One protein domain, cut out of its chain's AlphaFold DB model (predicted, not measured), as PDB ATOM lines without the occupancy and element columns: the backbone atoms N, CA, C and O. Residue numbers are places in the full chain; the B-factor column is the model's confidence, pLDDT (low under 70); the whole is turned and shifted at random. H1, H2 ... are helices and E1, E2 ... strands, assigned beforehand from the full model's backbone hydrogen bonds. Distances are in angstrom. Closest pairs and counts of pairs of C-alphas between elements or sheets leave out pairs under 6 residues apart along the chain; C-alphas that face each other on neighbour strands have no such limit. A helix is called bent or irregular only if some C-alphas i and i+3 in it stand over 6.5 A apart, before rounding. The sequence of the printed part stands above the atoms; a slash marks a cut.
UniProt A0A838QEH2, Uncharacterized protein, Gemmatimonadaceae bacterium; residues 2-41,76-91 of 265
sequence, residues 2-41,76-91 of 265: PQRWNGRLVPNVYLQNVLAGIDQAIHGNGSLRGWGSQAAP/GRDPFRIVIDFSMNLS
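What this domain is: This is residues 2 to 41 and 76 to 91 of the 265 residues of an uncharacterized protein of Gemmatimonadaceae bacterium (UniProt A0A838QEH2). The model is a long, narrow ribbon of two antiparallel strands, E1 and E2, paired along their whole length, with a single helix, H1, at one end of it. Beyond H1 the unnamed stretch of residues 28 to 41 folds back past the beginning of the helix; residues 25 to 30, of which 25 to 27 belong to H1, stick out, and at the other end of the ribbon residues 2 to 8 turn aside from E1. The printed part has 56 residues, with the named elements E1, H1 and E2 in that order along the chain, and the sheet has the order E1 - E2, all antiparallel. The class is mixed, helices and strands, though under half of the residues, 26 of the 56, are in named elements. The whole is extended, a rod with a radius of gyration of the C-alphas of 17.2 A and spans of 53 by 23 by 12 A.

Where its parts are: Strand E1 takes residues 9 to 16, Leu 9 to Gln 16, and measures 22.3 A from first to last C-alpha. It begins at C-alpha 9, (-32.635, 32.706, 1.850), and ends at C-alpha 16, (-25.842, 12.546, -4.960), with y falling along the way. Strand E2 takes residues 81 to 88, Arg 81 to Met 88, and measures 22.7 A. Its y rises instead, from C-alpha 81 at (-22.854, 13.311, -0.963) to C-alpha 88 at (-29.455, 34.980, -0.680). Helix H1 takes residues 18 to 27, Val 18 to His 27, and measures 14.2 A from first to last C-alpha. It ends at C-alpha 27, (-24.645, -3.115, 5.282).

How they stand to each other: E1 and E2 are antiparallel neighbours, with an angle of 162 degrees between their N-to-C directions. The C-alphas of Leu 9 and Met 88 face each other at 4.7 A, those of Val 13 and Ile 84 also at 4.7 A, and those of Gln 16 and Arg 81 at 5.0 A. Among the backbone pairs within hydrogen-bond range across the two strands are N 12 and O 85 at 2.8 A and N 83 and O 14 at 2.9 A. Near the end of the pair that holds Gln 16, N 81 and O 16 are within range at 3.0 A. From E1 the chain passes to H1 by a tight link of one residue, Asn 17. The closest C-alphas of H1 and E2 are those of Val 18 and Arg 81, 8.0 A apart, and this is the one pair of C-alphas of the two elements within 8 A. From centre to centre H1 and E2 are 21.5 A apart. In H1 every O i to N i+4 pair is within hydrogen-bond range, and the helix is neither bent nor irregular.

The domain as a whole: The two C-alphas farthest apart are those of Arg 4 and Pro 41, at 54.5 A, while the first and last printed C-alphas, Pro 2 and Ser 91, are 19.0 A apart. Residues 42 to 75 are cut out and not printed; across this cut C-alphas 41 and 76 are 10.3 A apart. The link from H1 to E2 runs across the cut. Residues 28 to 41 hold no named element, and their C-alphas lie 13 to 26 A from the mean of all C-alphas. Residues 25 to 30 stand free, with no C-alpha 8 or more residues away along the chain within 10 A. The mean pLDDT of the printed part is 80.1. The model's confidence is low, under 70, at residues 2 to 7 and at residues 76 to 77.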
ATOM      1  N   PRO A   2     -38.094  32.041  12.056       42.25
ATOM      2  CA  PRO A   2     -38.386  33.418  12.440       42.25
ATOM      3  C   PRO A   2     -38.832  34.253  11.228       42.25
ATOM      4  O   PRO A   2     -38.158  34.314  10.203       42.25
ATOM      5  N   GLN A   3     -39.964  34.938  11.387       53.12
ATOM      6  CA  GLN A   3     -40.749  35.681  10.385       53.12
ATOM      7  C   GLN A   3     -39.990  36.799   9.631       53.12
ATOM      8  O   GLN A   3     -40.512  37.392   8.694       53.12
ATOM      9  N   ARG A   4     -38.736  37.087  10.002       53.69
ATOM     10  CA  ARG A   4     -37.886  38.125   9.389       53.69
ATOM     11  C   ARG A   4     -37.152  37.677   8.117       53.69
ATOM     12  O   ARG A   4     -36.570  38.518   7.442       53.69
ATOM     13  N   TRP A   5     -37.190  36.386   7.778       56.25
ATOM     14  CA  TRP A   5     -36.424  35.818   6.659       56.25
ATOM     15  C   TRP A   5     -37.188  35.709   5.328       56.25
ATOM     16  O   TRP A   5     -36.610  35.178   4.392       56.25
ATOM     17  N   ASN A   6     -38.434  36.210   5.228       62.97
ATOM     18  CA  ASN A   6     -39.258  36.442   4.012       62.97
ATOM     19  C   ASN A   6     -38.725  35.898   2.658       62.97
ATOM     20  O   ASN A   6     -38.514  36.671   1.725       62.97
ATOM     21  N   GLY A   7     -38.479  34.587   2.533       63.59
ATOM     22  CA  GLY A   7     -37.949  33.969   1.307       63.59
ATOM     23  C   GLY A   7     -36.626  34.551   0.779       63.59
ATOM     24  O   GLY A   7     -36.304  34.364  -0.389       63.59
ATOM     25  N   ARG A   8     -35.867  35.291   1.600       71.12
ATOM     26  CA  ARG A   8     -34.597  35.910   1.181       71.12
ATOM     27  C   ARG A   8     -33.448  34.923   1.138       71.12
ATOM     28  O   ARG A   8     -32.489  35.191   0.432       71.12
ATOM     29  N   LEU A   9     -33.553  33.832   1.889       81.44
ATOM     30  CA  LEU A   9     -32.635  32.706   1.850       81.44
ATOM     31  C   LEU A   9     -33.388  31.507   1.279       81.44
ATOM     32  O   LEU A   9     -34.397  31.091   1.852       81.44
ATOM     33  N   VAL A  10     -32.900  30.963   0.170       84.56
ATOM     34  CA  VAL A  10     -33.423  29.734  -0.428       84.56
ATOM     35  C   VAL A  10     -32.341  28.663  -0.308       84.56
ATOM     36  O   VAL A  10     -31.322  28.769  -0.994       84.56
ATOM     37  N   PRO A  11     -32.512  27.671   0.585       87.19
ATOM     38  CA  PRO A  11     -31.648  26.503   0.618       87.19
ATOM     39  C   PRO A  11     -32.103  25.492  -0.441       87.19
ATOM     40  O   PRO A  11     -33.261  25.079  -0.451       87.19
ATOM     41  N   ASN A  12     -31.184  25.063  -1.299       89.88
ATOM     42  CA  ASN A  12     -31.364  23.924  -2.190       89.88
ATOM     43  C   ASN A  12     -30.519  22.763  -1.671       89.88
ATOM     44  O   ASN A  12     -29.348  22.939  -1.343       89.88
ATOM     45  N   VAL A  13     -31.117  21.578  -1.581       92.06
ATOM     46  CA  VAL A  13     -30.427  20.369  -1.128       92.06
ATOM     47  C   VAL A  13     -30.406  19.370  -2.270       92.06
ATOM     48  O   VAL A  13     -31.457  18.961  -2.761       92.06
ATOM     49  N   TYR A  14     -29.206  18.952  -2.660       92.56
ATOM     50  CA  TYR A  14     -28.989  17.923  -3.662       92.56
ATOM     51  C   TYR A  14     -28.384  16.689  -3.007       92.56
ATOM     52  O   TYR A  14     -27.371  16.759  -2.308       92.56
ATOM     53  N   LEU A  15     -29.014  15.545  -3.254       92.31
ATOM     54  CA  LEU A  15     -28.518  14.245  -2.829       92.31
ATOM     55  C   LEU A  15     -27.874  13.562  -4.032       92.31
ATOM     56  O   LEU A  15     -28.540  13.298  -5.032       92.31
ATOM     57  N   GLN A  16     -26.581  13.276  -3.937       89.50
ATOM     58  CA  GLN A  16     -25.842  12.546  -4.960       89.50
ATOM     59  C   GLN A  16     -25.543  11.135  -4.472       89.50
ATOM     60  O   GLN A  16     -25.156  10.934  -3.322       89.50
ATOM     61  N   ASN A  17     -25.712  10.170  -5.375       87.75
ATOM     62  CA  ASN A  17     -25.505   8.749  -5.121       87.75
ATOM     63  C   ASN A  17     -26.242   8.218  -3.873       87.75
ATOM     64  O   ASN A  17     -25.648   7.673  -2.942       87.75
ATOM     65  N   VAL A  18     -27.568   8.385  -3.856       89.94
ATOM     66  CA  VAL A  18     -28.438   7.926  -2.757       89.94
ATOM     67  C   VAL A  18     -28.295   6.420  -2.513       89.94
ATOM     68  O   VAL A  18     -28.311   5.980  -1.368       89.94
ATOM     69  N   LEU A  19     -28.096   5.635  -3.575       88.19
ATOM     70  CA  LEU A  19     -27.942   4.182  -3.490       88.19
ATOM     71  C   LEU A  19     -26.715   3.771  -2.667       88.19
ATOM     72  O   LEU A  19     -26.838   2.877  -1.833       88.19
ATOM     73  N   ALA A  20     -25.579   4.458  -2.823       86.38
ATOM     74  CA  ALA A  20     -24.405   4.229  -1.979       86.38
ATOM     75  C   ALA A  20     -24.676   4.566  -0.503       86.38
ATOM     76  O   ALA A  20     -24.164   3.897   0.394       86.38
ATOM     77  N   GLY A  21     -25.512   5.576  -0.241       86.19
ATOM     78  CA  GLY A  21     -25.939   5.936   1.112       86.19
ATOM     79  C   GLY A  21     -26.810   4.856   1.757       86.19
ATOM     80  O   GLY A  21     -26.599   4.507   2.917       86.19
ATOM     81  N   ILE A  22     -27.744   4.277   0.998       90.44
ATOM     82  CA  ILE A  22     -28.593   3.170   1.464       90.44
ATOM     83  C   ILE A  22     -27.753   1.910   1.705       90.44
ATOM     84  O   ILE A  22     -27.915   1.255   2.731       90.44
ATOM     85  N   ASP A  23     -26.827   1.591   0.802       87.19
ATOM     86  CA  ASP A  23     -25.906   0.461   0.955       87.19
ATOM     87  C   ASP A  23     -25.079   0.577   2.242       87.19
ATOM     88  O   ASP A  23     -24.975  -0.375   3.014       87.19
ATOM     89  N   GLN A  24     -24.582   1.780   2.533       85.81
ATOM     90  CA  GLN A  24     -23.885   2.066   3.783       85.81
ATOM     91  C   GLN A  24     -24.791   1.984   5.014       85.81
ATOM     92  O   GLN A  24     -24.338   1.512   6.056       85.81
ATOM     93  N   ALA A  25     -26.050   2.414   4.916       88.62
ATOM     94  CA  ALA A  25     -26.999   2.337   6.022       88.62
ATOM     95  C   ALA A  25     -27.404   0.889   6.354       88.62
ATOM     96  O   ALA A  25     -27.529   0.550   7.527       88.62
ATOM     97  N   ILE A  26     -27.589   0.038   5.338       92.19
ATOM     98  CA  ILE A  26     -28.046  -1.351   5.501       92.19
ATOM     99  C   ILE A  26     -26.886  -2.290   5.845       92.19
ATOM    100  O   ILE A  26     -27.023  -3.139   6.723       92.19
ATOM    101  N   HIS A  27     -25.748  -2.158   5.163       87.06
ATOM    102  CA  HIS A  27     -24.645  -3.115   5.282       87.06
ATOM    103  C   HIS A  27     -23.480  -2.611   6.148       87.06
ATOM    104  O   HIS A  27     -22.557  -3.370   6.453       87.06
ATOM    105  N   GLY A  28     -23.510  -1.345   6.569       80.25
ATOM    106  CA  GLY A  28     -22.443  -0.729   7.349       80.25
ATOM    107  C   GLY A  28     -21.154  -0.517   6.548       80.25
ATOM    108  O   GLY A  28     -20.981  -0.986   5.425       80.25
ATOM    109  N   ASN A  29     -20.194   0.198   7.140       74.56
ATOM    110  CA  ASN A  29     -18.962   0.591   6.442       74.56
ATOM    111  C   ASN A  29     -18.031  -0.595   6.098       74.56
ATOM    112  O   ASN A  29     -17.173  -0.464   5.230       74.56
ATOM    113  N   GLY A  30     -18.187  -1.739   6.775       72.19
ATOM    114  CA  GLY A  30     -17.337  -2.924   6.603       72.19
ATOM    115  C   GLY A  30     -17.867  -3.980   5.626       72.19
ATOM    116  O   GLY A  30     -17.126  -4.903   5.307       72.19
ATOM    117  N   SER A  31     -19.117  -3.872   5.153       79.50
ATOM    118  CA  SER A  31     -19.751  -4.888   4.291       79.50
ATOM    119  C   SER A  31     -20.557  -4.289   3.127       79.50
ATOM    120  O   SER A  31     -21.557  -4.866   2.694       79.50
ATOM    121  N   LEU A  32     -20.119  -3.147   2.600       78.81
ATOM    122  CA  LEU A  32     -20.750  -2.488   1.453       78.81
ATOM    123  C   LEU A  32     -20.877  -3.433   0.246       78.81
ATOM    124  O   LEU A  32     -19.993  -4.250  -0.017       78.81
ATOM    125  N   ARG A  33     -21.995  -3.324  -0.475       80.69
ATOM    126  CA  ARG A  33     -22.315  -4.116  -1.673       80.69
ATOM    127  C   ARG A  33     -22.053  -3.368  -2.980       80.69
ATOM    128  O   ARG A  33     -22.113  -3.981  -4.043       80.69
ATOM    129  N   GLY A  34     -21.771  -2.070  -2.914       78.12
ATOM    130  CA  GLY A  34     -21.382  -1.237  -4.049       78.12
ATOM    131  C   GLY A  34     -22.525  -0.676  -4.855       78.12
ATOM    132  O   GLY A  34     -22.364  -0.387  -6.043       78.12
ATOM    133  N   TRP A  35     -23.672  -0.475  -4.214       84.75
ATOM    134  CA  TRP A  35     -24.800   0.146  -4.890       84.75
ATOM    135  C   TRP A  35     -24.454   1.573  -5.314       84.75
ATOM    136  O   TRP A  35     -23.832   2.330  -4.573       84.75
ATOM    137  N   GLY A  36     -24.851   1.931  -6.535       76.56
ATOM    138  CA  GLY A  36     -24.612   3.262  -7.089       76.56
ATOM    139  C   GLY A  36     -23.163   3.558  -7.489       76.56
ATOM    140  O   GLY A  36     -22.881   4.682  -7.884       76.56
ATOM    141  N   SER A  37     -22.253   2.581  -7.417       76.69
ATOM    142  CA  SER A  37     -20.921   2.674  -8.030       76.69
ATOM    143  C   SER A  37     -20.890   1.931  -9.364       76.69
ATOM    144  O   SER A  37     -21.496   0.864  -9.497       76.69
ATOM    145  N   GLN A  38     -20.194   2.476 -10.363       72.62
ATOM    146  CA  GLN A  38     -19.934   1.743 -11.601       72.62
ATOM    147  C   GLN A  38     -18.832   0.707 -11.366       72.62
ATOM    148  O   GLN A  38     -17.752   1.022 -10.866       72.62
ATOM    149  N   ALA A  39     -19.099  -0.544 -11.736       71.25
ATOM    150  CA  ALA A  39     -18.100  -1.596 -11.672       71.25
ATOM    151  C   ALA A  39     -17.125  -1.451 -12.852       71.25
ATOM    152  O   ALA A  39     -17.428  -1.869 -13.968       71.25
ATOM    153  N   ALA A  40     -15.962  -0.846 -12.607       73.94
ATOM    154  CA  ALA A  40     -14.877  -0.799 -13.578       73.94
ATOM    155  C   ALA A  40     -14.026  -2.081 -13.460       73.94
ATOM    156  O   ALA A  40     -13.529  -2.367 -12.366       73.94
ATOM    157  N   PRO A  41     -13.863  -2.874 -14.536       79.19
ATOM    158  CA  PRO A  41     -12.961  -4.020 -14.520       79.19
ATOM    159  C   PRO A  41     -11.501  -3.558 -14.423       79.19
ATOM    160  O   PRO A  41     -11.143  -2.538 -15.010       79.19
ATOM    161  N   GLY A  76     -12.492   3.134  -8.251       61.66
ATOM    162  CA  GLY A  76     -13.543   4.151  -8.302       61.66
ATOM    163  C   GLY A  76     -14.620   3.913  -7.247       61.66
ATOM    164  O   GLY A  76     -15.517   3.097  -7.453       61.66
ATOM    165  N   ARG A  77     -14.563   4.637  -6.122       67.94
ATOM    166  CA  ARG A  77     -15.672   4.712  -5.158       67.94
ATOM    167  C   ARG A  77     -16.407   6.032  -5.351       67.94
ATOM    168  O   ARG A  77     -15.836   7.087  -5.091       67.94
ATOM    169  N   ASP A  78     -17.681   5.960  -5.724       76.19
ATOM    170  CA  ASP A  78     -18.580   7.114  -5.727       76.19
ATOM    171  C   ASP A  78     -19.298   7.200  -4.372       76.19
ATOM    172  O   ASP A  78     -20.174   6.381  -4.094       76.19
ATOM    173  N   PRO A  79     -18.939   8.137  -3.478       83.38
ATOM    174  CA  PRO A  79     -19.590   8.248  -2.180       83.38
ATOM    175  C   PRO A  79     -20.966   8.915  -2.290       83.38
ATOM    176  O   PRO A  79     -21.208   9.731  -3.181       83.38
ATOM    177  N   PHE A  80     -21.835   8.636  -1.317       88.44
ATOM    178  CA  PHE A  80     -23.012   9.462  -1.060       88.44
ATOM    179  C   PHE A  80     -22.575  10.873  -0.648       88.44
ATOM    180  O   PHE A  80     -21.733  11.028   0.241       88.44
ATOM    181  N   ARG A  81     -23.134  11.905  -1.290       89.81
ATOM    182  CA  ARG A  81     -22.854  13.311  -0.963       89.81
ATOM    183  C   ARG A  81     -24.149  14.086  -0.780       89.81
ATOM    184  O   ARG A  81     -25.085  13.946  -1.567       89.81
ATOM    185  N   ILE A  82     -24.154  14.950   0.227       92.31
ATOM    186  CA  ILE A  82     -25.189  15.959   0.438       92.31
ATOM    187  C   ILE A  82     -24.565  17.302   0.075       92.31
ATOM    188  O   ILE A  82     -23.590  17.714   0.704       92.31
ATOM    189  N   VAL A  83     -25.109  17.968  -0.939       92.19
ATOM    190  CA  VAL A  83     -24.723  19.331  -1.314       92.19
ATOM    191  C   VAL A  83     -25.841  20.263  -0.878       92.19
ATOM    192  O   VAL A  83     -27.006  20.022  -1.194       92.19
ATOM    193  N   ILE A  84     -25.489  21.296  -0.115       93.62
ATOM    194  CA  ILE A  84     -26.433  22.308   0.356       93.62
ATOM    195  C   ILE A  84     -25.997  23.648  -0.222       93.62
ATOM    196  O   ILE A  84     -24.978  24.200   0.193       93.62
ATOM    197  N   ASP A  85     -26.790  24.166  -1.151       90.94
ATOM    198  CA  ASP A  85     -26.566  25.459  -1.782       90.94
ATOM    199  C   ASP A  85     -27.483  26.506  -1.155       90.94
ATOM    200  O   ASP A  85     -28.698  26.323  -1.069       90.94
ATOM    201  N   PHE A  86     -26.913  27.631  -0.734       88.19
ATOM    202  CA  PHE A  86     -27.668  28.749  -0.176       88.19
ATOM    203  C   PHE A  86     -27.671  29.917  -1.158       88.19
ATOM    204  O   PHE A  86     -26.621  30.474  -1.470       88.19
ATOM    205  N   SER A  87     -28.856  30.327  -1.609       83.81
ATOM    206  CA  SER A  87     -29.032  31.567  -2.372       83.81
ATOM    207  C   SER A  87     -29.616  32.653  -1.477       83.81
ATOM    208  O   SER A  87     -30.597  32.405  -0.770       83.81
ATOM    209  N   MET A  88     -29.020  33.849  -1.498       84.56
ATOM    210  CA  MET A  88     -29.455  34.980  -0.680       84.56
ATOM    211  C   MET A  88     -29.730  36.235  -1.517       84.56
ATOM    212  O   MET A  88     -28.838  36.771  -2.171       84.56
ATOM    213  N   ASN A  89     -30.951  36.762  -1.412       76.75
ATOM    214  CA  ASN A  89     -31.334  38.053  -1.980       76.75
ATOM    215  C   ASN A  89     -30.990  39.190  -1.004       76.75
ATOM    216  O   ASN A  89     -31.683  39.402  -0.005       76.75
ATOM    217  N   LEU A  90     -29.915  39.925  -1.304       78.38
ATOM    218  CA  LEU A  90     -29.409  41.026  -0.472       78.38
ATOM    219  C   LEU A  90     -30.204  42.333  -0.622       78.38
ATOM    220  O   LEU A  90     -30.209  43.157   0.292       78.38
ATOM    221  N   SER A  91     -30.897  42.532  -1.745       76.19
ATOM    222  CA  SER A  91     -31.692  43.736  -2.001       76.19
ATOM    223  C   SER A  91     -33.184  43.515  -1.757       76.19
ATOM    224  O   SER A  91     -33.702  42.398  -1.761       76.19
TER     225      SER A  91